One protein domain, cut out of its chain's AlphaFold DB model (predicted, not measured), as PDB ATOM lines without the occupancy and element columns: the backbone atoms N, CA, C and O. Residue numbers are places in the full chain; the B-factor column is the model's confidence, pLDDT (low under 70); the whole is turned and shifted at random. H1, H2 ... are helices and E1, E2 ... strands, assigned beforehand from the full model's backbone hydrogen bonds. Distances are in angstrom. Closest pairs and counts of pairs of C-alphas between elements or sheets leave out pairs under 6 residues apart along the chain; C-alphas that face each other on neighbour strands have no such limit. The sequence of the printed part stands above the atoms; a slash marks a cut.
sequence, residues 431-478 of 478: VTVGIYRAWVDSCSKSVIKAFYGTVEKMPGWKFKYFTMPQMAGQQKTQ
ATOM      1  N   VAL A 431     140.697 124.506 200.361       80.81
ATOM      2  CA  VAL A 431     141.061 123.722 201.543       80.81
ATOM      3  C   VAL A 431     141.773 122.437 201.136       80.81
ATOM      4  O   VAL A 431     141.684 121.979 199.992       80.81
ATOM      5  N   THR A 432     142.522 121.864 202.080       86.19
ATOM      6  CA  THR A 432     143.089 120.524 201.915       86.19
ATOM      7  C   THR A 432     142.127 119.499 202.502       86.19
ATOM      8  O   THR A 432     141.789 119.592 203.678       86.19
ATOM      9  N   VAL A 433     141.709 118.525 201.700       88.75
ATOM     10  CA  VAL A 433     140.796 117.449 202.095       88.75
ATOM     11  C   VAL A 433     141.561 116.132 202.138       88.75
ATOM     12  O   VAL A 433     142.157 115.715 201.143       88.75
ATOM     13  N   GLY A 434     141.544 115.475 203.295       90.81
ATOM     14  CA  GLY A 434     142.049 114.115 203.449       90.81
ATOM     15  C   GLY A 434     141.036 113.093 202.928       90.81
ATOM     16  O   GLY A 434     139.865 113.161 203.288       90.81
ATOM     17  N   ILE A 435     141.477 112.116 202.135       90.62
ATOM     18  CA  ILE A 435     140.660 110.984 201.679       90.62
ATOM     19  C   ILE A 435     141.321 109.675 202.117       90.62
ATOM     20  O   ILE A 435     142.399 109.328 201.632       90.62
ATOM     21  N   TYR A 436     140.652 108.902 202.975       90.25
ATOM     22  CA  TYR A 436     141.064 107.523 203.236       90.25
ATOM     23  C   TYR A 436     140.433 106.596 202.198       90.25
ATOM     24  O   TYR A 436     139.277 106.188 202.315       90.25
ATOM     25  N   ARG A 437     141.202 106.279 201.152       86.12
ATOM     26  CA  ARG A 437     140.703 105.559 199.971       86.12
ATOM     27  C   ARG A 437     140.078 104.207 200.317       86.12
ATOM     28  O   ARG A 437     138.990 103.916 199.846       86.12
ATOM     29  N   ALA A 438     140.716 103.422 201.185       83.38
ATOM     30  CA  ALA A 438     140.223 102.089 201.535       83.38
ATOM     31  C   ALA A 438     138.829 102.115 202.190       83.38
ATOM     32  O   ALA A 438     138.061 101.168 202.034       83.38
ATOM     33  N   TRP A 439     138.480 103.208 202.876       84.88
ATOM     34  CA  TRP A 439     137.145 103.391 203.438       84.88
ATOM     35  C   TRP A 439     136.119 103.753 202.359       84.88
ATOM     36  O   TRP A 439     135.076 103.107 202.265       84.88
ATOM     37  N   VAL A 440     136.433 104.718 201.489       87.19
ATOM     38  CA  VAL A 440     135.549 105.131 200.383       87.19
ATOM     39  C   VAL A 440     135.304 103.976 199.410       87.19
ATOM     40  O   VAL A 440     134.157 103.665 199.092       87.19
ATOM     41  N   ASP A 441     136.366 103.282 199.005       88.00
ATOM     42  CA  ASP A 441     136.322 102.201 198.014       88.00
ATOM     43  C   ASP A 441     135.657 100.920 198.546       88.00
ATOM     44  O   ASP A 441     135.372 100.001 197.779       88.00
ATOM     45  N   SER A 442     135.357 100.859 199.849       85.06
ATOM     46  CA  SER A 442     134.542  99.788 200.434       85.06
ATOM     47  C   SER A 442     133.038  99.936 200.148       85.06
ATOM     48  O   SER A 442     132.266  99.007 200.393       85.06
ATOM     49  N   CYS A 443     132.611 101.093 199.631       88.69
ATOM     50  CA  CYS A 443     131.214 101.387 199.334       88.69
ATOM     51  C   CYS A 443     130.731 100.729 198.025       88.69
ATOM     52  O   CYS A 443     131.488 100.154 197.245       88.69
ATOM     53  N   SER A 444     129.427 100.836 197.748       91.75
ATOM     54  CA  SER A 444     128.879 100.409 196.457       91.75
ATOM     55  C   SER A 444     129.421 101.265 195.301       91.75
ATOM     56  O   SER A 444     129.727 102.447 195.467       91.75
ATOM     57  N   LYS A 445     129.475 100.689 194.091       94.75
ATOM     58  CA  LYS A 445     129.989 101.376 192.890       94.75
ATOM     59  C   LYS A 445     129.307 102.723 192.621       94.75
ATOM     60  O   LYS A 445     129.960 103.657 192.164       94.75
ATOM     61  N   SER A 446     128.005 102.835 192.892       94.50
ATOM     62  CA  SER A 446     127.251 104.079 192.695       94.50
ATOM     63  C   SER A 446     127.672 105.174 193.678       94.50
ATOM     64  O   SER A 446     127.833 106.319 193.263       94.50
ATOM     65  N   VAL A 447     127.911 104.822 194.944       93.81
ATOM     66  CA  VAL A 447     128.390 105.756 195.976       93.81
ATOM     67  C   VAL A 447     129.811 106.219 195.665       93.81
ATOM     68  O   VAL A 447     130.072 107.418 195.689       93.81
ATOM     69  N   ILE A 448     130.700 105.295 195.282       94.50
ATOM     70  CA  ILE A 448     132.075 105.615 194.862       94.50
ATOM     71  C   ILE A 448     132.053 106.617 193.701       94.50
ATOM     72  O   ILE A 448     132.698 107.664 193.761       94.50
ATOM     73  N   LYS A 449     131.249 106.337 192.665       95.75
ATOM     74  CA  LYS A 449     131.100 107.225 191.505       95.75
ATOM     75  C   LYS A 449     130.582 108.611 191.902       95.75
ATOM     76  O   LYS A 449     131.096 109.611 191.409       95.75
ATOM     77  N   ALA A 450     129.581 108.686 192.781       93.69
ATOM     78  CA  ALA A 450     129.027 109.958 193.244       93.69
ATOM     79  C   ALA A 450     130.036 110.771 194.075       93.69
ATOM     80  O   ALA A 450     130.129 111.989 193.908       93.69
ATOM     81  N   PHE A 451     130.814 110.103 194.930       94.06
ATOM     82  CA  PHE A 451     131.829 110.736 195.766       94.06
ATOM     83  C   PHE A 451     132.952 111.338 194.916       94.06
ATOM     84  O   PHE A 451     133.187 112.547 194.974       94.06
ATOM     85  N   TYR A 452     133.595 110.533 194.064       92.75
ATOM     86  CA  TYR A 452     134.697 111.019 193.228       92.75
ATOM     87  C   TYR A 452     134.235 112.036 192.180       92.75
ATOM     88  O   TYR A 452     134.893 113.056 191.997       92.75
ATOM     89  N   GLY A 453     133.040 111.866 191.606       93.00
ATOM     90  CA  GLY A 453     132.448 112.881 190.729       93.00
ATOM     91  C   GLY A 453     132.091 114.196 191.439       93.00
ATOM     92  O   GLY A 453     131.861 115.204 190.772       93.00
ATOM     93  N   THR A 454     132.022 114.221 192.776       90.00
ATOM     94  CA  THR A 454     131.883 115.459 193.562       90.00
ATOM     95  C   THR A 454     133.245 116.096 193.829       90.00
ATOM     96  O   THR A 454     133.383 117.306 193.669       90.00
ATOM     97  N   VAL A 455     134.260 115.291 194.151       88.25
ATOM     98  CA  VAL A 455     135.659 115.730 194.306       88.25
ATOM     99  C   VAL A 455     136.156 116.438 193.039       88.25
ATOM    100  O   VAL A 455     136.713 117.530 193.117       88.25
ATOM    101  N   GLU A 456     135.867 115.877 191.863       87.38
ATOM    102  CA  GLU A 456     136.230 116.455 190.559       87.38
ATOM    103  C   GLU A 456     135.598 117.834 190.299       87.38
ATOM    104  O   GLU A 456     136.153 118.645 189.559       87.38
ATOM    105  N   LYS A 457     134.455 118.136 190.928       85.88
ATOM    106  CA  LYS A 457     133.737 119.413 190.776       85.88
ATOM    107  C   LYS A 457     134.252 120.523 191.692       85.88
ATOM    108  O   LYS A 457     133.683 121.613 191.678       85.88
ATOM    109  N   MET A 458     135.298 120.276 192.480       83.50
ATOM    110  CA  MET A 458     135.877 121.246 193.419       83.50
ATOM    111  C   MET A 458     137.273 121.703 192.951       83.50
ATOM    112  O   MET A 458     138.274 121.415 193.615       83.50
ATOM    113  N   PRO A 459     137.385 122.403 191.801       72.25
ATOM    114  CA  PRO A 459     138.676 122.818 191.268       72.25
ATOM    115  C   PRO A 459     139.381 123.781 192.231       72.25
ATOM    116  O   PRO A 459     138.770 124.660 192.837       72.25
ATOM    117  N   GLY A 460     140.692 123.596 192.378       81.38
ATOM    118  CA  GLY A 460     141.542 124.374 193.281       81.38
ATOM    119  C   GLY A 460     141.745 123.737 194.656       81.38
ATOM    120  O   GLY A 460     142.785 123.981 195.266       81.38
ATOM    121  N   TRP A 461     140.818 122.892 195.127       86.75
ATOM    122  CA  TRP A 461     140.946 122.176 196.402       86.75
ATOM    123  C   TRP A 461     142.070 121.134 196.331       86.75
ATOM    124  O   TRP A 461     142.301 120.513 195.294       86.75
ATOM    125  N   LYS A 462     142.799 120.945 197.438       88.31
ATOM    126  CA  LYS A 462     143.922 119.997 197.504       88.31
ATOM    127  C   LYS A 462     143.455 118.692 198.134       88.31
ATOM    128  O   LYS A 462     143.142 118.670 199.317       88.31
ATOM    129  N   PHE A 463     143.464 117.593 197.392       89.50
ATOM    130  CA  PHE A 463     143.089 116.283 197.927       89.50
ATOM    131  C   PHE A 463     144.339 115.480 198.287       89.50
ATOM    132  O   PHE A 463     145.229 115.309 197.456       89.50
ATOM    133  N   LYS A 464     144.422 115.010 199.533       90.50
ATOM    134  CA  LYS A 464     145.524 114.176 200.026       90.50
ATOM    135  C   LYS A 464     144.996 112.823 200.463       90.50
ATOM    136  O   LYS A 464     144.043 112.754 201.234       90.50
ATOM    137  N   TYR A 465     145.631 111.754 200.008       89.06
ATOM    138  CA  TYR A 465     145.324 110.422 200.510       89.06
ATOM    139  C   TYR A 465     146.061 110.181 201.825       89.06
ATOM    140  O   TYR A 465     147.194 110.623 201.993       89.06
ATOM    141  N   PHE A 466     145.401 109.515 202.766       84.88
ATOM    142  CA  PHE A 466     145.988 109.139 204.051       84.88
ATOM    143  C   PHE A 466     145.479 107.763 204.475       84.88
ATOM    144  O   PHE A 466     144.540 107.244 203.871       84.88
ATOM    145  N   THR A 467     146.088 107.172 205.501       76.06
ATOM    146  CA  THR A 467     145.675 105.891 206.088       76.06
ATOM    147  C   THR A 467     145.252 106.079 207.546       76.06
ATOM    148  O   THR A 467     145.732 106.980 208.233       76.06
ATOM    149  N   MET A 468     144.328 105.240 208.027       71.12
ATOM    150  CA  MET A 468     143.886 105.217 209.428       71.12
ATOM    151  C   MET A 468     144.246 103.854 210.035       71.12
ATOM    152  O   MET A 468     143.465 102.912 209.895       71.12
ATOM    153  N   PRO A 469     145.422 103.714 210.684       60.00
ATOM    154  CA  PRO A 469     145.960 102.418 211.108       60.00
ATOM    155  C   PRO A 469     145.049 101.646 212.069       60.00
ATOM    156  O   PRO A 469     145.001 100.425 212.018       60.00
ATOM    157  N   GLN A 470     144.283 102.353 212.904       55.75
ATOM    158  CA  GLN A 470     143.337 101.757 213.857       55.75
ATOM    159  C   GLN A 470     142.096 101.142 213.186       55.75
ATOM    160  O   GLN A 470     141.391 100.363 213.814       55.75
ATOM    161  N   MET A 471     141.832 101.459 211.912       49.81
ATOM    162  CA  MET A 471     140.788 100.813 211.106       49.81
ATOM    163  C   MET A 471     141.331  99.677 210.223       49.81
ATOM    164  O   MET A 471     140.576  99.074 209.454       49.81
ATOM    165  N   ALA A 472     142.634  99.385 210.297       43.62
ATOM    166  CA  ALA A 472     143.226  98.261 209.592       43.62
ATOM    167  C   ALA A 472     143.100  96.990 210.442       43.62
ATOM    168  O   ALA A 472     143.623  96.921 211.552       43.62
ATOM    169  N   GLY A 473     142.405  95.975 209.924       43.47
ATOM    170  CA  GLY A 473     142.363  94.667 210.579       43.47
ATOM    171  C   GLY A 473     143.737  94.010 210.480       43.47
ATOM    172  O   GLY A 473     144.331  93.982 209.399       43.47
ATOM    173  N   GLN A 474     144.264  93.476 211.583       38.84
ATOM    174  CA  GLN A 474     145.451  92.629 211.497       38.84
ATOM    175  C   GLN A 474     145.077  91.339 210.760       38.84
ATOM    176  O   GLN A 474     144.289  90.534 211.256       38.84
ATOM    177  N   GLN A 475     145.676  91.102 209.589       34.88
ATOM    178  CA  GLN A 475     145.688  89.752 209.035       34.88
ATOM    179  C   GLN A 475     146.395  88.839 210.039       34.88
ATOM    180  O   GLN A 475     147.548  89.072 210.393       34.88
ATOM    181  N   LYS A 476     145.728  87.756 210.447       34.62
ATOM    182  CA  LYS A 476     146.470  86.557 210.829       34.62
ATOM    183  C   LYS A 476     147.266  86.141 209.595       34.62
ATOM    184  O   LYS A 476     146.670  85.744 208.594       34.62
ATOM    185  N   THR A 477     148.585  86.268 209.654       29.42
ATOM    186  CA  THR A 477     149.480  85.421 208.866       29.42
ATOM    187  C   THR A 477     149.020  83.977 209.070       29.42
ATOM    188  O   THR A 477     148.845  83.563 210.221       29.42
ATOM    189  N   GLN A 478     148.686  83.300 207.966       28.72
ATOM    190  CA  GLN A 478     148.259  81.898 207.952       28.72
ATOM    191  C   GLN A 478     149.323  80.978 208.536       28.72
ATOM    192  O   GLN A 478     150.520  81.264 208.308       28.72
TER     193      GLN A 478
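Overview. This is residues 431 to 478 of the 478 residues of the protein "Amidase domain-containing protein" of Perkinsus olseni (UniProt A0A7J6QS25). A flat, open loop: two short parallel strands, E1 and E2, lie side by side along one edge, the chain swings out between them through H1 and the longer H2, and residues 473 to 478 stick out as a tail. The printed part has 48 residues, in the order E1, H1, H2, E2, of mixed class, with under half, 23, in named elements. It is loose, radius of gyration of the C-alphas 13.6 A, spanning 45 by 24 by 12 A.

Arrangement. E1, residues 432 to 435, and E2, residues 462 to 465, are parallel neighbours at 29 degrees; N 433 and O 462 are 2.8 A apart, within hydrogen-bond range. With H1, residues 437 to 440, and H2, residues 445 to 455, they form a strand-helix-strand unit, parallel neighbour strands with helices between, its crossover right-handed. H1 and H2 are close but not clearly touching; their closest C-alphas, Val 440 and Ile 448, are 6.5 A apart. E1 and H2 are apart. In H2 every O i to N i+4 pair is within hydrogen-bond range; H1 is too short for one.

Along the chain. E1 begins at C-alpha 432 (143.089, 120.524, 201.915). H2 measures 15.5 A. E2, 10.1 A long, ends at C-alpha 465 (145.324, 110.422, 200.510).

Size, cuts and confidence. The C-alphas farthest apart, Gly 460 and Gln 478, are 45.4 A apart. The printed part has no cut, and no link is long. Residues 469 to 478 have pLDDT under 70.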